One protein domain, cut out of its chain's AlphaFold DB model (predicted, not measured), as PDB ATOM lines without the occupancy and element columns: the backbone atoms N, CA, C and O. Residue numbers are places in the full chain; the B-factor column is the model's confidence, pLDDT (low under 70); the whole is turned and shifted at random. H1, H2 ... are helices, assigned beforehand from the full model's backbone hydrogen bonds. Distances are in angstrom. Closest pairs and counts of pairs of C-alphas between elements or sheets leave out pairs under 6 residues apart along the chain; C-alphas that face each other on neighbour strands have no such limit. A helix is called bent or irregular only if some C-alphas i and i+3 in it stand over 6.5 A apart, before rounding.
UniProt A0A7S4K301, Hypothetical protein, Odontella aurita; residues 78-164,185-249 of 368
ATOM      1  N   THR A  78     -37.573  27.449  10.927       94.50
ATOM      2  CA  THR A  78     -37.014  27.247  12.269       94.50
ATOM      3  C   THR A  78     -35.497  27.485  12.234       94.50
ATOM      4  O   THR A  78     -34.821  26.825  11.442       94.50
ATOM      5  N   PRO A  79     -34.923  28.346  13.100       95.75
ATOM      6  CA  PRO A  79     -33.502  28.709  13.038       95.75
ATOM      7  C   PRO A  79     -32.538  27.516  13.073       95.75
ATOM      8  O   PRO A  79     -31.525  27.520  12.379       95.75
ATOM      9  N   GLY A  80     -32.870  26.473  13.845       97.00
ATOM     10  CA  GLY A  80     -32.083  25.236  13.892       97.00
ATOM     11  C   GLY A  80     -32.036  24.511  12.546       97.00
ATOM     12  O   GLY A  80     -30.965  24.126  12.098       97.00
ATOM     13  N   LEU A  81     -33.170  24.423  11.848       96.19
ATOM     14  CA  LEU A  81     -33.250  23.747  10.554       96.19
ATOM     15  C   LEU A  81     -32.517  24.520   9.453       96.19
ATOM     16  O   LEU A  81     -31.889  23.912   8.591       96.19
ATOM     17  N   VAL A  82     -32.552  25.858   9.498       97.00
ATOM     18  CA  VAL A  82     -31.744  26.698   8.598       97.00
ATOM     19  C   VAL A  82     -30.261  26.435   8.830       97.00
ATOM     20  O   VAL A  82     -29.533  26.197   7.872       97.00
ATOM     21  N   LYS A  83     -29.821  26.427  10.093       97.81
ATOM     22  CA  LYS A  83     -28.434  26.122  10.456       97.81
ATOM     23  C   LYS A  83     -27.999  24.748   9.933       97.81
ATOM     24  O   LYS A  83     -26.962  24.664   9.282       97.81
ATOM     25  N   ASP A  84     -28.788  23.705  10.170       97.38
ATOM     26  CA  ASP A  84     -28.458  22.346   9.719       97.38
ATOM     27  C   ASP A  84     -28.400  22.264   8.184       97.38
ATOM     28  O   ASP A  84     -27.490  21.657   7.620       97.38
ATOM     29  N   THR A  85     -29.318  22.956   7.496       96.75
ATOM     30  CA  THR A  85     -29.335  23.037   6.026       96.75
ATOM     31  C   THR A  85     -28.107  23.773   5.484       96.75
ATOM     32  O   THR A  85     -27.534  23.344   4.487       96.75
ATOM     33  N   ARG A  86     -27.658  24.850   6.147       98.19
ATOM     34  CA  ARG A  86     -26.425  25.571   5.784       98.19
ATOM     35  C   ARG A  86     -25.183  24.694   5.951       98.19
ATOM     36  O   ARG A  86     -24.347  24.677   5.058       98.19
ATOM     37  N   LEU A  87     -25.069  23.951   7.057       98.06
ATOM     38  CA  LEU A  87     -23.942  23.034   7.282       98.06
ATOM     39  C   LEU A  87     -23.893  21.936   6.215       98.06
ATOM     40  O   LEU A  87     -22.841  21.679   5.638       98.06
ATOM     41  N   MET A  88     -25.041  21.342   5.891       97.88
ATOM     42  CA  MET A  88     -25.141  20.382   4.792       97.88
ATOM     43  C   MET A  88     -24.753  21.011   3.444       97.88
ATOM     44  O   MET A  88     -24.040  20.387   2.666       97.88
ATOM     45  N   PHE A  89     -25.169  22.251   3.168       98.19
ATOM     46  CA  PHE A  89     -24.784  22.950   1.941       98.19
ATOM     47  C   PHE A  89     -23.270  23.192   1.852       98.19
ATOM     48  O   PHE A  89     -22.690  23.026   0.784       98.19
ATOM     49  N   ILE A  90     -22.605  23.500   2.969       98.50
ATOM     50  CA  ILE A  90     -21.140  23.623   3.025       98.50
ATOM     51  C   ILE A  90     -20.454  22.293   2.680       98.50
ATOM     52  O   ILE A  90     -19.464  22.292   1.949       98.50
ATOM     53  N   GLU A  91     -20.987  21.155   3.133       98.31
ATOM     54  CA  GLU A  91     -20.474  19.838   2.724       98.31
ATOM     55  C   GLU A  91     -20.663  19.577   1.224       98.31
ATOM     56  O   GLU A  91     -19.754  19.058   0.571       98.31
ATOM     57  N   LEU A  92     -21.794  19.996   0.644       98.00
ATOM     58  CA  LEU A  92     -22.003  19.928  -0.806       98.00
ATOM     59  C   LEU A  92     -20.990  20.800  -1.563       98.00
ATOM     60  O   LEU A  92     -20.442  20.352  -2.566       98.00
ATOM     61  N   LEU A  93     -20.662  21.995  -1.059       98.38
ATOM     62  CA  LEU A  93     -19.613  22.842  -1.641       98.38
ATOM     63  C   LEU A  93     -18.228  22.183  -1.562       98.38
ATOM     64  O   LEU A  93     -17.471  22.219  -2.533       98.38
ATOM     65  N   ARG A  94     -17.884  21.533  -0.438       98.50
ATOM     66  CA  ARG A  94     -16.630  20.760  -0.315       98.50
ATOM     67  C   ARG A  94     -16.564  19.649  -1.359       98.50
ATOM     68  O   ARG A  94     -15.517  19.465  -1.987       98.50
ATOM     69  N   ALA A  95     -17.666  18.924  -1.540       98.06
ATOM     70  CA  ALA A  95     -17.771  17.875  -2.542       98.06
ATOM     71  C   ALA A  95     -17.626  18.440  -3.963       98.06
ATOM     72  O   ALA A  95     -16.823  17.911  -4.728       98.06
ATOM     73  N   ALA A  96     -18.299  19.549  -4.281       97.75
ATOM     74  CA  ALA A  96     -18.225  20.210  -5.585       97.75
ATOM     75  C   ALA A  96     -16.800  20.700  -5.913       97.75
ATOM     76  O   ALA A  96     -16.249  20.372  -6.961       97.75
ATOM     77  N   TYR A  97     -16.111  21.378  -4.988       98.19
ATOM     78  CA  TYR A  97     -14.710  21.766  -5.216       98.19
ATOM     79  C   TYR A  97     -13.778  20.563  -5.366       98.19
ATOM     80  O   TYR A  97     -12.850  20.592  -6.177       98.19
ATOM     81  N   THR A  98     -14.009  19.496  -4.598       97.69
ATOM     82  CA  THR A  98     -13.239  18.254  -4.741       97.69
ATOM     83  C   THR A  98     -13.475  17.635  -6.118       97.69
ATOM     84  O   THR A  98     -12.508  17.277  -6.785       97.69
ATOM     85  N   SER A  99     -14.729  17.602  -6.577       96.25
ATOM     86  CA  SER A  99     -15.131  17.157  -7.916       96.25
ATOM     87  C   SER A  99     -14.410  17.962  -8.998       96.25
ATOM     88  O   SER A  99     -13.740  17.371  -9.840       96.25
ATOM     89  N   GLN A 100     -14.410  19.297  -8.918       96.56
ATOM     90  CA  GLN A 100     -13.683  20.157  -9.862       96.56
ATOM     91  C   GLN A 100     -12.176  19.858  -9.903       96.56
ATOM     92  O   GLN A 100     -11.579  19.835 -10.983       96.56
ATOM     93  N   ILE A 101     -11.536  19.618  -8.750       96.69
ATOM     94  CA  ILE A 101     -10.104  19.274  -8.673       96.69
ATOM     95  C   ILE A 101      -9.848  17.910  -9.302       96.69
ATOM     96  O   ILE A 101      -8.960  17.761 -10.148       96.69
ATOM     97  N   GLU A 102     -10.628  16.912  -8.896       94.81
ATOM     98  CA  GLU A 102     -10.527  15.559  -9.419       94.81
ATOM     99  C   GLU A 102     -10.772  15.537 -10.917       94.81
ATOM    100  O   GLU A 102     -10.079  14.803 -11.620       94.81
ATOM    101  N   ASP A 103     -11.700  16.357 -11.413       92.38
ATOM    102  CA  ASP A 103     -12.042  16.448 -12.820       92.38
ATOM    103  C   ASP A 103     -11.059  17.255 -13.670       92.38
ATOM    104  O   ASP A 103     -11.098  17.153 -14.902       92.38
ATOM    105  N   GLY A 104     -10.097  17.924 -13.031       94.00
ATOM    106  CA  GLY A 104      -9.080  18.743 -13.686       94.00
ATOM    107  C   GLY A 104      -9.587  20.121 -14.105       94.00
ATOM    108  O   GLY A 104      -8.915  20.802 -14.883       94.00
ATOM    109  N   GLU A 105     -10.759  20.512 -13.611       94.75
ATOM    110  CA  GLU A 105     -11.381  21.809 -13.858       94.75
ATOM    111  C   GLU A 105     -10.739  22.874 -12.966       94.75
ATOM    112  O   GLU A 105     -10.318  23.915 -13.460       94.75
ATOM    113  N   LEU A 106     -10.488  22.547 -11.697       96.00
ATOM    114  CA  LEU A 106      -9.703  23.368 -10.777       96.00
ATOM    115  C   LEU A 106      -8.288  22.786 -10.607       96.00
ATOM    116  O   LEU A 106      -8.100  21.789  -9.917       96.00
ATOM    117  N   ASP A 107      -7.264  23.394 -11.223       94.56
ATOM    118  CA  ASP A 107      -5.880  22.898 -11.099       94.56
ATOM    119  C   ASP A 107      -5.293  23.231  -9.708       94.56
ATOM    120  O   ASP A 107      -5.064  24.407  -9.405       94.56
ATOM    121  N   PRO A 108      -4.957  22.231  -8.869       95.12
ATOM    122  CA  PRO A 108      -4.391  22.462  -7.539       95.12
ATOM    123  C   PRO A 108      -2.974  23.046  -7.560       95.12
ATOM    124  O   PRO A 108      -2.453  23.426  -6.516       95.12
ATOM    125  N   ARG A 109      -2.323  23.121  -8.724       92.38
ATOM    126  CA  ARG A 109      -1.009  23.759  -8.897       92.38
ATOM    127  C   ARG A 109      -1.131  25.238  -9.247       92.38
ATOM    128  O   ARG A 109      -0.127  25.952  -9.210       92.38
ATOM    129  N   GLU A 110      -2.331  25.701  -9.590       88.62
ATOM    130  CA  GLU A 110      -2.552  27.082  -9.994       88.62
ATOM    131  C   GLU A 110      -2.201  28.042  -8.856       88.62
ATOM    132  O   GLU A 110      -2.615  27.854  -7.707       88.62
ATOM    133  N   SER A 111      -1.360  29.032  -9.168       87.62
ATOM    134  CA  SER A 111      -0.803  29.986  -8.203       87.62
ATOM    135  C   SER A 111      -0.246  29.305  -6.939       87.62
ATOM    136  O   SER A 111      -0.469  29.757  -5.815       87.62
ATOM    137  N   ASN A 112       0.474  28.191  -7.123       89.31
ATOM    138  CA  ASN A 112       1.050  27.360  -6.057       89.31
ATOM    139  C   ASN A 112       0.005  26.775  -5.087       89.31
ATOM    140  O   ASN A 112       0.267  26.647  -3.891       89.31
ATOM    141  N   GLY A 113      -1.189  26.458  -5.589       91.38
ATOM    142  CA  GLY A 113      -2.286  25.891  -4.802       91.38
ATOM    143  C   GLY A 113      -3.004  26.895  -3.908       91.38
ATOM    144  O   GLY A 113      -3.865  26.509  -3.117       91.38
ATOM    145  N   PHE A 114      -2.696  28.188  -4.050       91.38
ATOM    146  CA  PHE A 114      -3.344  29.246  -3.286       91.38
ATOM    147  C   PHE A 114      -4.864  29.245  -3.481       91.38
ATOM    148  O   PHE A 114      -5.598  29.386  -2.506       91.38
ATOM    149  N   LEU A 115      -5.331  29.059  -4.719       92.75
ATOM    150  CA  LEU A 115      -6.756  29.116  -5.039       92.75
ATOM    151  C   LEU A 115      -7.544  28.016  -4.311       92.75
ATOM    152  O   LEU A 115      -8.498  28.319  -3.598       92.75
ATOM    153  N   VAL A 116      -7.084  26.765  -4.418       95.94
ATOM    154  CA  VAL A 116      -7.675  25.609  -3.723       95.94
ATOM    155  C   VAL A 116      -7.644  25.806  -2.211       95.94
ATOM    156  O   VAL A 116      -8.673  25.678  -1.551       95.94
ATOM    157  N   HIS A 117      -6.487  26.174  -1.653       94.56
ATOM    158  CA  HIS A 117      -6.364  26.423  -0.218       94.56
ATOM    159  C   HIS A 117      -7.351  27.495   0.259       94.56
ATOM    160  O   HIS A 117      -7.975  27.342   1.306       94.56
ATOM    161  N   ALA A 118      -7.496  28.584  -0.499       93.56
ATOM    162  CA  ALA A 118      -8.368  29.685  -0.129       93.56
ATOM    163  C   ALA A 118      -9.857  29.289  -0.135       93.56
ATOM    164  O   ALA A 118     -10.568  29.740   0.757       93.56
ATOM    165  N   PHE A 119     -10.310  28.428  -1.058       96.00
ATOM    166  CA  PHE A 119     -11.682  27.896  -1.048       96.00
ATOM    167  C   PHE A 119     -11.963  27.018   0.175       96.00
ATOM    168  O   PHE A 119     -12.925  27.244   0.902       96.00
ATOM    169  N   PHE A 120     -11.099  26.044   0.473       97.12
ATOM    170  CA  PHE A 120     -11.317  25.191   1.647       97.12
ATOM    171  C   PHE A 120     -11.199  25.973   2.960       97.12
ATOM    172  O   PHE A 120     -11.950  25.724   3.901       97.12
ATOM    173  N   TYR A 121     -10.301  26.959   3.021       95.62
ATOM    174  CA  TYR A 121     -10.214  27.858   4.164       95.62
ATOM    175  C   TYR A 121     -11.490  28.695   4.336       95.62
ATOM    176  O   TYR A 121     -11.991  28.796   5.455       95.62
ATOM    177  N   SER A 122     -12.047  29.258   3.254       96.81
ATOM    178  CA  SER A 122     -13.288  30.035   3.343       96.81
ATOM    179  C   SER A 122     -14.476  29.184   3.777       96.81
ATOM    180  O   SER A 122     -15.254  29.649   4.607       96.81
ATOM    181  N   LEU A 123     -14.569  27.933   3.314       97.56
ATOM    182  CA  LEU A 123     -15.599  26.995   3.765       97.56
ATOM    183  C   LEU A 123     -15.474  26.651   5.252       97.56
ATOM    184  O   LEU A 123     -16.485  26.605   5.941       97.56
ATOM    185  N   ASN A 124     -14.257  26.469   5.777       97.44
ATOM    186  CA  ASN A 124     -14.059  26.224   7.213       97.44
ATOM    187  C   ASN A 124     -14.520  27.422   8.058       97.44
ATOM    188  O   ASN A 124     -15.195  27.255   9.068       97.44
ATOM    189  N   CYS A 125     -14.199  28.644   7.627       96.69
ATOM    190  CA  CYS A 125     -14.667  29.841   8.321       96.69
ATOM    191  C   CYS A 125     -16.188  30.035   8.210       96.69
ATOM    192  O   CYS A 125     -16.812  30.495   9.168       96.69
ATOM    193  N   ALA A 126     -16.783  29.700   7.062       97.50
ATOM    194  CA  ALA A 126     -18.230  29.729   6.885       97.50
ATOM    195  C   ALA A 126     -18.916  28.676   7.767       97.50
ATOM    196  O   ALA A 126     -19.922  28.985   8.400       97.50
ATOM    197  N   GLU A 127     -18.345  27.474   7.892       98.06
ATOM    198  CA  GLU A 127     -18.838  26.424   8.792       98.06
ATOM    199  C   GLU A 127     -18.846  26.913  10.241       98.06
ATOM    200  O   GLU A 127     -19.880  26.840  10.909       98.06
ATOM    201  N   ASP A 128     -17.737  27.502  10.699       98.19
ATOM    202  CA  ASP A 128     -17.645  28.108  12.026       98.19
ATOM    203  C   ASP A 128     -18.703  29.210  12.203       98.19
ATOM    204  O   ASP A 128     -19.426  29.225  13.199       98.19
ATOM    205  N   SER A 129     -18.850  30.121  11.237       97.88
ATOM    206  CA  SER A 129     -19.860  31.190  11.269       97.88
ATOM    207  C   SER A 129     -21.284  30.630  11.399       97.88
ATOM    208  O   SER A 129     -22.041  31.022  12.295       97.88
ATOM    209  N   VAL A 130     -21.634  29.644  10.570       98.00
ATOM    210  CA  VAL A 130     -22.938  28.964  10.561       98.00
ATOM    211  C   VAL A 130     -23.176  28.184  11.852       98.00
ATOM    212  O   VAL A 130     -24.287  28.206  12.393       98.00
ATOM    213  N   ALA A 131     -22.147  27.545  12.413       98.00
ATOM    214  CA  ALA A 131     -22.237  26.847  13.691       98.00
ATOM    215  C   ALA A 131     -22.685  27.786  14.828       98.00
ATOM    216  O   ALA A 131     -23.421  27.358  15.727       98.00
ATOM    217  N   HIS A 132     -22.338  29.072  14.739       97.94
ATOM    218  CA  HIS A 132     -22.761  30.133  15.659       97.94
ATOM    219  C   HIS A 132     -24.057  30.852  15.235       97.94
ATOM    220  O   HIS A 132     -24.443  31.844  15.854       97.94
ATOM    221  N   GLY A 133     -24.760  30.349  14.218       97.38
ATOM    222  CA  GLY A 133     -26.021  30.904  13.719       97.38
ATOM    223  C   GLY A 133     -25.867  31.978  12.636       97.38
ATOM    224  O   GLY A 133     -26.860  32.609  12.273       97.38
ATOM    225  N   GLY A 134     -24.655  32.187  12.112       98.06
ATOM    226  CA  GLY A 134     -24.392  33.080  10.985       98.06
ATOM    227  C   GLY A 134     -24.994  32.586   9.656       98.06
ATOM    228  O   GLY A 134     -25.408  31.424   9.552       98.06
ATOM    229  N   PRO A 135     -25.094  33.473   8.647       98.06
ATOM    230  CA  PRO A 135     -25.463  33.104   7.280       98.06
ATOM    231  C   PRO A 135     -24.300  32.419   6.549       98.06
ATOM    232  O   PRO A 135     -23.176  32.400   7.061       98.06
ATOM    233  N   LEU A 136     -24.560  31.914   5.339       97.69
ATOM    234  CA  LEU A 136     -23.481  31.658   4.378       97.69
ATOM    235  C   LEU A 136     -22.747  32.977   4.070       97.69
ATOM    236  O   LEU A 136     -23.380  34.025   3.909       97.69
ATOM    237  N   ASN A 137     -21.417  32.938   4.124       96.81
ATOM    238  CA  ASN A 137     -20.543  34.095   3.918       96.81
ATOM    239  C   ASN A 137     -19.145  33.683   3.422       96.81
ATOM    240  O   ASN A 137     -18.129  34.304   3.776       96.81
ATOM    241  N   ASP A 138     -19.056  32.593   2.666       96.56
ATOM    242  CA  ASP A 138     -17.773  32.039   2.240       96.56
ATOM    243  C   ASP A 138     -17.110  32.926   1.173       96.56
ATOM    244  O   ASP A 138     -15.890  33.124   1.220       96.56
ATOM    245  N   TRP A 139     -17.895  33.592   0.318       96.56
ATOM    246  CA  TRP A 139     -17.384  34.582  -0.637       96.56
ATOM    247  C   TRP A 139     -16.641  35.747   0.039       96.56
ATOM    248  O   TRP A 139     -15.496  36.068  -0.306       96.56
ATOM    249  N   ASP A 140     -17.264  36.371   1.044       95.12
ATOM    250  CA  ASP A 140     -16.671  37.489   1.787       95.12
ATOM    251  C   ASP A 140     -15.442  37.042   2.583       95.12
ATOM    252  O   ASP A 140     -14.417  37.735   2.640       95.12
ATOM    253  N   THR A 141     -15.515  35.856   3.189       92.75
ATOM    254  CA  THR A 141     -14.397  35.293   3.949       92.75
ATOM    255  C   THR A 141     -13.192  35.036   3.050       92.75
ATOM    256  O   THR A 141     -12.047  35.348   3.410       92.75
ATOM    257  N   TRP A 142     -13.437  34.554   1.834       90.19
ATOM    258  CA  TRP A 142     -12.404  34.410   0.824       90.19
ATOM    259  C   TRP A 142     -11.795  35.768   0.442       90.19
ATOM    260  O   TRP A 142     -10.568  35.911   0.394       90.19
ATOM    261  N   LEU A 143     -12.619  36.797   0.210       89.69
ATOM    262  CA  LEU A 143     -12.141  38.129  -0.182       89.69
ATOM    263  C   LEU A 143     -11.233  38.738   0.894       89.69
ATOM    264  O   LEU A 143     -10.179  39.299   0.587       89.69
ATOM    265  N   ASN A 144     -11.593  38.559   2.160       88.56
ATOM    266  CA  ASN A 144     -10.771  38.993   3.285       88.56
ATOM    267  C   ASN A 144      -9.433  38.238   3.342       88.56
ATOM    268  O   ASN A 144      -8.375  38.848   3.533       88.56
ATOM    269  N   THR A 145      -9.462  36.925   3.109       85.62
ATOM    270  CA  THR A 145      -8.270  36.063   3.111       85.62
ATOM    271  C   THR A 145      -7.314  36.422   1.976       85.62
ATOM    272  O   THR A 145      -6.112  36.587   2.190       85.62
ATOM    273  N   SER A 146      -7.835  36.615   0.766       82.69
ATOM    274  CA  SER A 146      -7.026  36.970  -0.400       82.69
ATOM    275  C   SER A 146      -6.386  38.345  -0.282       82.69
ATOM    276  O   SER A 146      -5.202  38.491  -0.577       82.69
ATOM    277  N   GLN A 147      -7.109  39.338   0.238       84.62
ATOM    278  CA  GLN A 147      -6.534  40.651   0.513       84.62
ATOM    279  C   GLN A 147      -5.429  40.576   1.570       84.62
ATOM    280  O   GLN A 147      -4.418  41.275   1.452       84.62
ATOM    281  N   ALA A 148      -5.596  39.745   2.602       83.81
ATOM    282  CA  ALA A 148      -4.569  39.536   3.615       83.81
ATOM    283  C   ALA A 148      -3.310  38.895   3.010       83.81
ATOM    284  O   ALA A 148      -2.204  39.394   3.229       83.81
ATOM    285  N   VAL A 149      -3.471  37.856   2.184       80.69
ATOM    286  CA  VAL A 149      -2.353  37.184   1.505       80.69
ATOM    287  C   VAL A 149      -1.678  38.105   0.492       80.69
ATOM    288  O   VAL A 149      -0.453  38.175   0.460       80.69
ATOM    289  N   ALA A 150      -2.434  38.882  -0.284       78.19
ATOM    290  CA  ALA A 150      -1.880  39.861  -1.217       78.19
ATOM    291  C   ALA A 150      -1.031  40.917  -0.489       78.19
ATOM    292  O   ALA A 150       0.089  41.217  -0.910       78.19
ATOM    293  N   LYS A 151      -1.511  41.430   0.653       81.44
ATOM    294  CA  LYS A 151      -0.752  42.358   1.512       81.44
ATOM    295  C   LYS A 151       0.506  41.703   2.086       81.44
ATOM    296  O   LYS A 151       1.566  42.331   2.085       81.44
ATOM    297  N   ALA A 152       0.409  40.456   2.543       83.69
ATOM    298  CA  ALA A 152       1.543  39.702   3.071       83.69
ATOM    299  C   ALA A 152       2.601  39.438   1.988       83.69
ATOM    300  O   ALA A 152       3.781  39.700   2.213       83.69
ATOM    301  N   ASN A 153       2.183  39.021   0.792       78.31
ATOM    302  CA  ASN A 153       3.059  38.820  -0.363       78.31
ATOM    303  C   ASN A 153       3.734  40.125  -0.785       78.31
ATOM    304  O   ASN A 153       4.944  40.150  -1.003       78.31
ATOM    305  N   PHE A 154       2.990  41.232  -0.830       75.88
ATOM    306  CA  PHE A 154       3.558  42.550  -1.105       75.88
ATOM    307  C   PHE A 154       4.624  42.943  -0.070       75.88
ATOM    308  O   PHE A 154       5.699  43.436  -0.429       75.88
ATOM    309  N   PHE A 155       4.360  42.697   1.216       80.81
ATOM    310  CA  PHE A 155       5.316  42.969   2.284       80.81
ATOM    311  C   PHE A 155       6.555  42.072   2.186       80.81
ATOM    312  O   PHE A 155       7.675  42.582   2.212       80.81
ATOM    313  N   ALA A 156       6.376  40.763   2.000       82.75
ATOM    314  CA  ALA A 156       7.464  39.805   1.832       82.75
ATOM    315  C   ALA A 156       8.355  40.180   0.640       82.75
ATOM    316  O   ALA A 156       9.576  40.258   0.774       82.75
ATOM    317  N   GLN A 157       7.754  40.532  -0.499       78.12
ATOM    318  CA  GLN A 157       8.487  41.026  -1.663       78.12
ATOM    319  C   GLN A 157       9.254  42.317  -1.356       78.12
ATOM    320  O   GLN A 157      10.404  42.462  -1.773       78.12
ATOM    321  N   ARG A 158       8.663  43.259  -0.611       79.44
ATOM    322  CA  ARG A 158       9.345  44.494  -0.197       79.44
ATOM    323  C   ARG A 158      10.547  44.206   0.704       79.44
ATOM    324  O   ARG A 158      11.587  44.836   0.529       79.44
ATOM    325  N   VAL A 159      10.422  43.256   1.625       84.31
ATOM    326  CA  VAL A 159      11.519  42.814   2.494       84.31
ATOM    327  C   VAL A 159      12.634  42.179   1.663       84.31
ATOM    328  O   VAL A 159      13.783  42.599   1.786       84.31
ATOM    329  N   ILE A 160      12.301  41.264   0.745       82.25
ATOM    330  CA  ILE A 160      13.272  40.642  -0.170       82.25
ATOM    331  C   ILE A 160      14.021  41.709  -0.983       82.25
ATOM    332  O   ILE A 160      15.241  41.624  -1.079       82.25
ATOM    333  N   ARG A 161      13.341  42.759  -1.483       73.81
ATOM    334  CA  ARG A 161      13.999  43.885  -2.188       73.81
ATOM    335  C   ARG A 161      15.032  44.606  -1.326       73.81
ATOM    336  O   ARG A 161      16.105  44.955  -1.813       73.81
ATOM    337  N   ILE A 162      14.695  44.872  -0.065       83.06
ATOM    338  CA  ILE A 162      15.595  45.571   0.862       83.06
ATOM    339  C   ILE A 162      16.813  44.690   1.147       83.06
ATOM    340  O   ILE A 162      17.944  45.159   1.041       83.06
ATOM    341  N   PHE A 163      16.597  43.401   1.422       82.94
ATOM    342  CA  PHE A 163      17.688  42.462   1.664       82.94
ATOM    343  C   PHE A 163      18.579  42.275   0.434       82.94
ATOM    344  O   PHE A 163      19.795  42.369   0.577       82.94
ATOM    345  N   SER A 164      18.013  42.123  -0.771       76.12
ATOM    346  CA  SER A 164      18.798  42.003  -2.008       76.12
ATOM    347  C   SER A 164      19.634  43.251  -2.300       76.12
ATOM    348  O   SER A 164      20.713  43.155  -2.874       76.12
ATOM    349  N   SER A 185       3.189  41.628 -14.769       77.19
ATOM    350  CA  SER A 185       3.036  40.216 -14.398       77.19
ATOM    351  C   SER A 185       2.148  40.040 -13.169       77.19
ATOM    352  O   SER A 185       1.373  39.094 -13.119       77.19
ATOM    353  N   PHE A 186       2.243  40.948 -12.193       80.00
ATOM    354  CA  PHE A 186       1.459  40.855 -10.961       80.00
ATOM    355  C   PHE A 186      -0.012  41.199 -11.203       80.00
ATOM    356  O   PHE A 186      -0.888  40.456 -10.780       80.00
ATOM    357  N   GLU A 187      -0.282  42.284 -11.937       84.19
ATOM    358  CA  GLU A 187      -1.655  42.688 -12.278       84.19
ATOM    359  C   GLU A 187      -2.373  41.612 -13.111       84.19
ATOM    360  O   GLU A 187      -3.569  41.383 -12.940       84.19
ATOM    361  N   ASN A 188      -1.642  40.926 -13.996       85.88
ATOM    362  CA  ASN A 188      -2.192  39.847 -14.812       85.88
ATOM    363  C   ASN A 188      -2.472  38.580 -13.993       85.88
ATOM    364  O   ASN A 188      -3.512  37.959 -14.196       85.88
ATOM    365  N   GLU A 189      -1.582  38.224 -13.064       87.19
ATOM    366  CA  GLU A 189      -1.777  37.085 -12.158       87.19
ATOM    367  C   GLU A 189      -2.952  37.327 -11.202       87.19
ATOM    368  O   GLU A 189      -3.802  36.459 -11.032       87.19
ATOM    369  N   GLU A 190      -3.060  38.530 -10.631       88.75
ATOM    370  CA  GLU A 190      -4.187  38.911  -9.774       88.75
ATOM    371  C   GLU A 190      -5.514  38.873 -10.542       88.75
ATOM    372  O   GLU A 190      -6.508  38.328 -10.058       88.75
ATOM    373  N   LEU A 191      -5.536  39.410 -11.765       91.62
ATOM    374  CA  LEU A 191      -6.707  39.337 -12.634       91.62
ATOM    375  C   LEU A 191      -7.099  37.887 -12.932       91.62
ATOM    376  O   LEU A 191      -8.273  37.533 -12.831       91.62
ATOM    377  N   ARG A 192      -6.117  37.055 -13.290       93.06
ATOM    378  CA  ARG A 192      -6.315  35.636 -13.576       93.06
ATOM    379  C   ARG A 192      -6.902  34.914 -12.368       93.06
ATOM    380  O   ARG A 192      -7.946  34.286 -12.502       93.06
ATOM    381  N   LEU A 193      -6.301  35.083 -11.194       92.12
ATOM    382  CA  LEU A 193      -6.794  34.532  -9.933       92.12
ATOM    383  C   LEU A 193      -8.230  34.963  -9.619       92.12
ATOM    384  O   LEU A 193      -9.044  34.130  -9.227       92.12
ATOM    385  N   ASN A 194      -8.560  36.242  -9.809       94.06
ATOM    386  CA  ASN A 194      -9.908  36.756  -9.559       94.06
ATOM    387  C   ASN A 194     -10.958  36.131 -10.487       94.06
ATOM    388  O   ASN A 194     -12.055  35.811 -10.033       94.06
ATOM    389  N   ILE A 195     -10.622  35.955 -11.767       95.50
ATOM    390  CA  ILE A 195     -11.517  35.338 -12.755       95.50
ATOM    391  C   ILE A 195     -11.686  33.848 -12.468       95.50
ATOM    392  O   ILE A 195     -12.818  33.387 -12.367       95.50
ATOM    393  N   LEU A 196     -10.582  33.112 -12.302       95.38
ATOM    394  CA  LEU A 196     -10.621  31.675 -12.013       95.38
ATOM    395  C   LEU A 196     -11.399  31.395 -10.732       95.38
ATOM    396  O   LEU A 196     -12.247  30.511 -10.716       95.38
ATOM    397  N   ARG A 197     -11.190  32.213  -9.694       94.94
ATOM    398  CA  ARG A 197     -11.992  32.137  -8.476       94.94
ATOM    399  C   ARG A 197     -13.475  32.254  -8.771       94.94
ATOM    400  O   ARG A 197     -14.237  31.406  -8.333       94.94
ATOM    401  N   ALA A 198     -13.884  33.345  -9.415       96.56
ATOM    402  CA  ALA A 198     -15.298  33.609  -9.624       96.56
ATOM    403  C   ALA A 198     -15.949  32.480 -10.436       96.56
ATOM    404  O   ALA A 198     -17.027  32.034 -10.070       96.56
ATOM    405  N   LEU A 199     -15.264  31.959 -11.459       96.44
ATOM    406  CA  LEU A 199     -15.744  30.825 -12.251       96.44
ATOM    407  C   LEU A 199     -15.911  29.551 -11.414       96.44
ATOM    408  O   LEU A 199     -17.005  28.996 -11.394       96.44
ATOM    409  N   SER A 200     -14.873  29.120 -10.689       96.44
ATOM    410  CA  SER A 200     -14.945  27.917  -9.845       96.44
ATOM    411  C   SER A 200     -15.974  28.055  -8.722       96.44
ATOM    412  O   SER A 200     -16.651  27.090  -8.386       96.44
ATOM    413  N   PHE A 201     -16.118  29.259  -8.155       97.62
ATOM    414  CA  PHE A 201     -17.111  29.561  -7.124       97.62
ATOM    415  C   PHE A 201     -18.540  29.445  -7.655       97.62
ATOM    416  O   PHE A 201     -19.357  28.754  -7.056       97.62
ATOM    417  N   ILE A 202     -18.833  30.088  -8.790       97.06
ATOM    418  CA  ILE A 202     -20.153  30.017  -9.427       97.06
ATOM    419  C   ILE A 202     -20.504  28.560  -9.727       97.06
ATOM    420  O   ILE A 202     -21.583  28.113  -9.353       97.06
ATOM    421  N   ASP A 203     -19.579  27.826 -10.340       96.44
ATOM    422  CA  ASP A 203     -19.776  26.429 -10.717       96.44
ATOM    423  C   ASP A 203     -20.034  25.528  -9.497       96.44
ATOM    424  O   ASP A 203     -21.029  24.806  -9.471       96.44
ATOM    425  N   ALA A 204     -19.234  25.658  -8.433       97.31
ATOM    426  CA  ALA A 204     -19.395  24.851  -7.222       97.31
ATOM    427  C   ALA A 204     -20.721  25.140  -6.504       97.31
ATOM    428  O   ALA A 204     -21.396  24.220  -6.041       97.31
ATOM    429  N   HIS A 205     -21.130  26.411  -6.433       97.94
ATOM    430  CA  HIS A 205     -22.431  26.772  -5.873       97.94
ATOM    431  C   HIS A 205     -23.585  26.297  -6.750       97.94
ATOM    432  O   HIS A 205     -24.600  25.875  -6.207       97.94
ATOM    433  N   SER A 206     -23.463  26.350  -8.077       96.69
ATOM    434  CA  SER A 206     -24.477  25.806  -8.982       96.69
ATOM    435  C   SER A 206     -24.637  24.293  -8.808       96.69
ATOM    436  O   SER A 206     -25.768  23.837  -8.651       96.69
ATOM    437  N   GLU A 207     -23.537  23.539  -8.736       96.81
ATOM    438  CA  GLU A 207     -23.549  22.090  -8.477       96.81
ATOM    439  C   GLU A 207     -24.160  21.773  -7.099       96.81
ATOM    440  O   GLU A 207     -25.080  20.961  -6.988       96.81
ATOM    441  N   ALA A 208     -23.743  22.477  -6.041       97.44
ATOM    442  CA  ALA A 208     -24.302  22.293  -4.701       97.44
ATOM    443  C   ALA A 208     -25.798  22.655  -4.623       97.44
ATOM    444  O   ALA A 208     -26.567  21.983  -3.935       97.44
ATOM    445  N   GLN A 209     -26.231  23.703  -5.331       97.38
ATOM    446  CA  GLN A 209     -27.641  24.095  -5.439       97.38
ATOM    447  C   GLN A 209     -28.478  23.032  -6.153       97.38
ATOM    448  O   GLN A 209     -29.610  22.779  -5.737       97.38
ATOM    449  N   GLU A 210     -27.948  22.429  -7.218       96.25
ATOM    450  CA  GLU A 210     -28.606  21.344  -7.943       96.25
ATOM    451  C   GLU A 210     -28.775  20.121  -7.042       96.25
ATOM    452  O   GLU A 210     -29.905  19.678  -6.845       96.25
ATOM    453  N   HIS A 211     -27.709  19.672  -6.376       96.38
ATOM    454  CA  HIS A 211     -27.781  18.558  -5.426       96.38
ATOM    455  C   HIS A 211     -28.742  18.824  -4.267       96.38
ATOM    456  O   HIS A 211     -29.568  17.978  -3.925       96.38
ATOM    457  N   LEU A 212     -28.704  20.022  -3.680       95.06
ATOM    458  CA  LEU A 212     -29.637  20.379  -2.616       95.06
ATOM    459  C   LEU A 212     -31.090  20.379  -3.127       95.06
ATOM    460  O   LEU A 212     -32.009  19.981  -2.409       95.06
ATOM    461  N   LYS A 213     -31.316  20.819  -4.369       95.25
ATOM    462  CA  LYS A 213     -32.635  20.801  -5.009       95.25
ATOM    463  C   LYS A 213     -33.104  19.377  -5.313       95.25
ATOM    464  O   LYS A 213     -34.293  19.116  -5.167       95.25
ATOM    465  N   GLU A 214     -32.225  18.468  -5.717       94.12
ATOM    466  CA  GLU A 214     -32.569  17.057  -5.927       94.12
ATOM    467  C   GLU A 214     -33.022  16.390  -4.623       94.12
ATOM    468  O   GLU A 214     -34.040  15.697  -4.605       94.12
ATOM    469  N   GLU A 215     -32.325  16.669  -3.521       92.44
ATOM    470  CA  GLU A 215     -32.627  16.095  -2.205       92.44
ATOM    471  C   GLU A 215     -33.895  16.698  -1.567       92.44
ATOM    472  O   GLU A 215     -34.697  15.983  -0.960       92.44
ATOM    473  N   PHE A 216     -34.122  18.011  -1.712       91.25
ATOM    474  CA  PHE A 216     -35.169  18.728  -0.961       91.25
ATOM    475  C   PHE A 216     -36.251  19.398  -1.814       91.25
ATOM    476  O   PHE A 216     -37.229  19.906  -1.260       91.25
ATOM    477  N   GLY A 217     -36.139  19.382  -3.143       85.50
ATOM    478  CA  GLY A 217     -37.030  20.112  -4.056       85.50
ATOM    479  C   GLY A 217     -38.491  19.658  -4.028       85.50
ATOM    480  O   GLY A 217     -39.373  20.439  -4.375       85.50
ATOM    481  N   GLY A 218     -38.762  18.431  -3.573       88.06
ATOM    482  CA  GLY A 218     -40.119  17.905  -3.382       88.06
ATOM    483  C   GLY A 218     -40.685  18.070  -1.967       88.06
ATOM    484  O   GLY A 218     -41.797  17.613  -1.700       88.06
ATOM    485  N   THR A 219     -39.934  18.661  -1.032       85.31
ATOM    486  CA  THR A 219     -40.369  18.764   0.370       85.31
ATOM    487  C   THR A 219     -41.346  19.924   0.583       85.31
ATOM    488  O   THR A 219     -41.250  20.971  -0.053       85.31
ATOM    489  N   THR A 220     -42.303  19.749   1.497       85.31
ATOM    490  CA  THR A 220     -43.267  20.783   1.914       85.31
ATOM    491  C   THR A 220     -43.043  21.189   3.376       85.31
ATOM    492  O   THR A 220     -42.338  20.518   4.131       85.31
ATOM    493  N   GLY A 221     -43.623  22.320   3.793       87.19
ATOM    494  CA  GLY A 221     -43.574  22.792   5.182       87.19
ATOM    495  C   GLY A 221     -42.249  23.453   5.592       87.19
ATOM    496  O   GLY A 221     -41.640  24.196   4.820       87.19
ATOM    497  N   LEU A 222     -41.817  23.211   6.837       86.62
ATOM    498  CA  LEU A 222     -40.677  23.895   7.473       86.62
ATOM    499  C   LEU A 222     -39.336  23.655   6.758       86.62
ATOM    500  O   LEU A 222     -38.532  24.581   6.641       86.62
ATOM    501  N   THR A 223     -39.104  22.445   6.239       90.56
ATOM    502  CA  THR A 223     -37.879  22.098   5.496       90.56
ATOM    503  C   THR A 223     -37.760  22.894   4.205       90.56
ATOM    504  O   THR A 223     -36.687  23.407   3.898       90.56
ATOM    505  N   ALA A 224     -38.879  23.105   3.508       91.06
ATOM    506  CA  ALA A 224     -38.908  23.918   2.300       91.06
ATOM    507  C   ALA A 224     -38.546  25.385   2.589       91.06
ATOM    508  O   ALA A 224     -37.873  26.028   1.786       91.06
ATOM    509  N   ALA A 225     -38.955  25.922   3.745       92.25
ATOM    510  CA  ALA A 225     -38.599  27.281   4.149       92.25
ATOM    511  C   ALA A 225     -37.093  27.423   4.439       92.25
ATOM    512  O   ALA A 225     -36.474  28.388   3.985       92.25
ATOM    513  N   ALA A 226     -36.491  26.454   5.138       94.62
ATOM    514  CA  ALA A 226     -35.050  26.440   5.394       94.62
ATOM    515  C   ALA A 226     -34.242  26.298   4.095       94.62
ATOM    516  O   ALA A 226     -33.335  27.092   3.848       94.62
ATOM    517  N   PHE A 227     -34.642  25.368   3.223       94.75
ATOM    518  CA  PHE A 227     -34.079  25.192   1.885       94.75
ATOM    519  C   PHE A 227     -34.101  26.494   1.075       94.75
ATOM    520  O   PHE A 227     -33.064  26.935   0.583       94.75
ATOM    521  N   ARG A 228     -35.260  27.163   0.986       93.75
ATOM    522  CA  ARG A 228     -35.387  28.442   0.265       93.75
ATOM    523  C   ARG A 228     -34.461  29.521   0.823       93.75
ATOM    524  O   ARG A 228     -33.892  30.267   0.033       93.75
ATOM    525  N   SER A 229     -34.293  29.590   2.148       95.62
ATOM    526  CA  SER A 229     -33.356  30.531   2.779       95.62
ATOM    527  C   SER A 229     -31.923  30.287   2.310       95.62
ATOM    528  O   SER A 229     -31.271  31.211   1.834       95.62
ATOM    529  N   VAL A 230     -31.453  29.039   2.379       97.00
ATOM    530  CA  VAL A 230     -30.078  28.676   1.994       97.00
ATOM    531  C   VAL A 230     -29.837  28.880   0.496       97.00
ATOM    532  O   VAL A 230     -28.813  29.436   0.106       97.00
ATOM    533  N   MET A 231     -30.808  28.527  -0.352       96.69
ATOM    534  CA  MET A 231     -30.735  28.787  -1.795       96.69
ATOM    535  C   MET A 231     -30.678  30.286  -2.111       96.69
ATOM    536  O   MET A 231     -29.949  30.691  -3.014       96.69
ATOM    537  N   ALA A 232     -31.430  31.118  -1.384       96.38
ATOM    538  CA  ALA A 232     -31.399  32.567  -1.560       96.38
ATOM    539  C   ALA A 232     -30.044  33.165  -1.144       96.38
ATOM    540  O   ALA A 232     -29.501  33.991  -1.876       96.38
ATOM    541  N   GLU A 233     -29.480  32.713  -0.020       97.88
ATOM    542  CA  GLU A 233     -28.138  33.100   0.438       97.88
ATOM    543  C   GLU A 233     -27.075  32.738  -0.605       97.88
ATOM    544  O   GLU A 233     -26.349  33.613  -1.079       97.88
ATOM    545  N   SER A 234     -27.058  31.483  -1.058       98.00
ATOM    546  CA  SER A 234     -26.096  31.038  -2.064       98.00
ATOM    547  C   SER A 234     -26.232  31.794  -3.390       98.00
ATOM    548  O   SER A 234     -25.220  32.113  -4.012       98.00
ATOM    549  N   ARG A 235     -27.452  32.096  -3.852       97.25
ATOM    550  CA  ARG A 235     -27.655  32.901  -5.070       97.25
ATOM    551  C   ARG A 235     -27.124  34.322  -4.907       97.25
ATOM    552  O   ARG A 235     -26.582  34.870  -5.864       97.25
ATOM    553  N   ALA A 236     -27.254  34.905  -3.715       97.25
ATOM    554  CA  ALA A 236     -26.701  36.223  -3.429       97.25
ATOM    555  C   ALA A 236     -25.163  36.219  -3.488       97.25
ATOM    556  O   ALA A 236     -24.575  37.164  -4.009       97.25
ATOM    557  N   GLU A 237     -24.497  35.164  -3.018       97.69
ATOM    558  CA  GLU A 237     -23.037  35.021  -3.143       97.69
ATOM    559  C   GLU A 237     -22.599  34.774  -4.594       97.69
ATOM    560  O   GLU A 237     -21.671  35.420  -5.083       97.69
ATOM    561  N   VAL A 238     -23.322  33.927  -5.337       97.12
ATOM    562  CA  VAL A 238     -23.101  33.717  -6.781       97.12
ATOM    563  C   VAL A 238     -23.238  35.029  -7.556       97.12
ATOM    564  O   VAL A 238     -22.427  35.314  -8.438       97.12
ATOM    565  N   GLN A 239     -24.213  35.871  -7.208       96.56
ATOM    566  CA  GLN A 239     -24.371  37.190  -7.818       96.56
ATOM    567  C   GLN A 239     -23.140  38.077  -7.581       96.56
ATOM    568  O   GLN A 239     -22.670  38.723  -8.516       96.56
ATOM    569  N   GLN A 240     -22.570  38.071  -6.374       96.62
ATOM    570  CA  GLN A 240     -21.343  38.820  -6.077       96.62
ATOM    571  C   GLN A 240     -20.143  38.307  -6.889       96.62
ATOM    572  O   GLN A 240     -19.343  39.099  -7.396       96.62
ATOM    573  N   ALA A 241     -20.028  36.989  -7.069       95.88
ATOM    574  CA  ALA A 241     -19.009  36.398  -7.933       95.88
ATOM    575  C   ALA A 241     -19.199  36.799  -9.404       95.88
ATOM    576  O   ALA A 241     -18.239  37.184 -10.081       95.88
ATOM    577  N   GLN A 242     -20.442  36.802  -9.886       95.94
ATOM    578  CA  GLN A 242     -20.780  37.232 -11.239       95.94
ATOM    579  C   GLN A 242     -20.449  38.716 -11.459       95.94
ATOM    580  O   GLN A 242     -19.891  39.084 -12.496       95.94
ATOM    581  N   GLU A 243     -20.717  39.576 -10.474       95.81
ATOM    582  CA  GLU A 243     -20.367  40.997 -10.528       95.81
ATOM    583  C   GLU A 243     -18.863  41.205 -10.754       95.81
ATOM    584  O   GLU A 243     -18.482  42.040 -11.585       95.81
ATOM    585  N   VAL A 244     -18.005  40.399 -10.112       94.62
ATOM    586  CA  VAL A 244     -16.550  40.445 -10.335       94.62
ATOM    587  C   VAL A 244     -16.196  40.192 -11.794       94.62
ATOM    588  O   VAL A 244     -15.339  40.907 -12.318       94.62
ATOM    589  N   LEU A 245     -16.852  39.237 -12.458       95.00
ATOM    590  CA  LEU A 245     -16.632  38.938 -13.876       95.00
ATOM    591  C   LEU A 245     -17.123  40.080 -14.773       95.00
ATOM    592  O   LEU A 245     -16.396  40.515 -15.665       95.00
ATOM    593  N   THR A 246     -18.311  40.630 -14.499       94.19
ATOM    594  CA  THR A 246     -18.877  41.737 -15.298       94.19
ATOM    595  C   THR A 246     -18.075  43.035 -15.202       94.19
ATOM    596  O   THR A 246     -18.108  43.853 -16.123       94.19
ATOM    597  N   PHE A 247     -17.348  43.244 -14.101       94.75
ATOM    598  CA  PHE A 247     -16.510  44.424 -13.914       94.75
ATOM    599  C   PHE A 247     -15.189  44.350 -14.697       94.75
ATOM    600  O   PHE A 247     -14.547  45.378 -14.924       94.75
ATOM    601  N   GLN A 248     -14.768  43.157 -15.132       94.06
ATOM    602  CA  GLN A 248     -13.501  43.002 -15.841       94.06
ATOM    603  C   GLN A 248     -13.554  43.547 -17.268       94.06
ATOM    604  O   GLN A 248     -14.574  43.530 -17.957       94.06
ATOM    605  N   ASN A 249     -12.394  43.988 -17.759       92.94
ATOM    606  CA  ASN A 249     -12.243  44.311 -19.171       92.94
ATOM    607  C   ASN A 249     -12.517  43.057 -20.017       92.94
ATOM    608  O   ASN A 249     -11.797  42.066 -19.889       92.94
TER     609      ASN A 249
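What this domain is: This is residues 78 to 164 and 185 to 249 of the 368 residues of the protein "Hypothetical protein" of Odontella aurita (UniProt A0A7S4K301). Two helical hairpins, H1 with H2 and H4 with H5, pack on each other at steep angles, mainly where H1 crosses H4 with its residues 89 to 100, while H1 and H5 meet near their beginnings, residues 81 to 89 of H1 on residues 223 to 230 of H5, and spread from there as a V. H3 begins beside H2 and runs out past the body, and its last residues, 151 to 164, stick out as a free arm that adds to the length. The printed part has 152 residues with five named helices, H1 to H5 in chain order, and no named strand; the class is all helix. It is compact, with a radius of gyration of the C-alphas of 17.2 A, and spans 65 by 31 by 29 A.

How they stand to each other: H1, residues 79 to 103, and H2, residues 110 to 131, form a helical hairpin and touch at a shallow tilt of 14 degrees, opposite ways; their closest C-alphas are those of Lys 83 and Val 130, 6.2 A apart. H2 touches H3, residues 138 to 164, with residues 118 to 126 alone, in a second hairpin at a steep tilt of 44 degrees, closest at the C-alphas of Ser 122 and Asp 138, 5.0 A apart. H4, residues 185 to 216, touches H1 at a steep tilt of 57 degrees, opposite ways, closest at the C-alphas of Ala 96 and Ala 204, 5.1 A apart. H2 and H4 only just touch, with 3 pairs of C-alphas within 8 A, the closest being Leu 115 and Arg 197 at 7.0 A. H3 and H4 are near each other, with 10 pairs of C-alphas within 10 A. H2, H3 and H4 form an up and down bundle, each running against the one before it in the chain. H5, residues 222 to 247, forms a hairpin with H4 at a shallow tilt of 21 degrees, with the C-alphas of Ala 198 and Ala 241 closest at 4.9 A. H5 touches H1 at a steep tilt of 47 degrees, the same way, closest at the C-alphas of Val 82 and Ala 226, 4.6 A apart. H3 and H5 only just touch, with 3 pairs of C-alphas within 8 A, closest at Trp 139 and Glu 237, 6.2 A. H1 and H3 are apart, as are H2 and H5. Every O i to N i+4 pair is within hydrogen-bond range in H1, H3, H4 and H5, and 15 of 18 in H2.

Where its parts are: H1 begins at C-alpha 79, at (-33.502, 28.709, 13.038), and is 35.8 A long from first to last C-alpha. H2 measures 30.8 A and is irregular, with C-alphas 112 and 115 8.1 A apart. H3 measures 38.1 A and ends at C-alpha 164, at (18.798, 42.003, -2.008). H4, the longest helix by residues, measures 45.8 A. H5 measures 38.2 A and ends at C-alpha 247, at (-16.510, 44.424, -13.914).

The domain as a whole: The two C-alphas farthest apart, those of Ser 164 and Thr 220, are 65.7 A apart. Without the free residues 151 to 164 the body spans 53 by 29 by 26 A. Residues 165 to 184 are not printed, and C-alphas 164 and 185 are 20.1 A apart across the cut. Of the links that are printed whole, H4 to H5 is tight, H1 to H2 and H2 to H3 are short, and none is long. The mean pLDDT of the printed part is 92.8, and no printed residue is under 70.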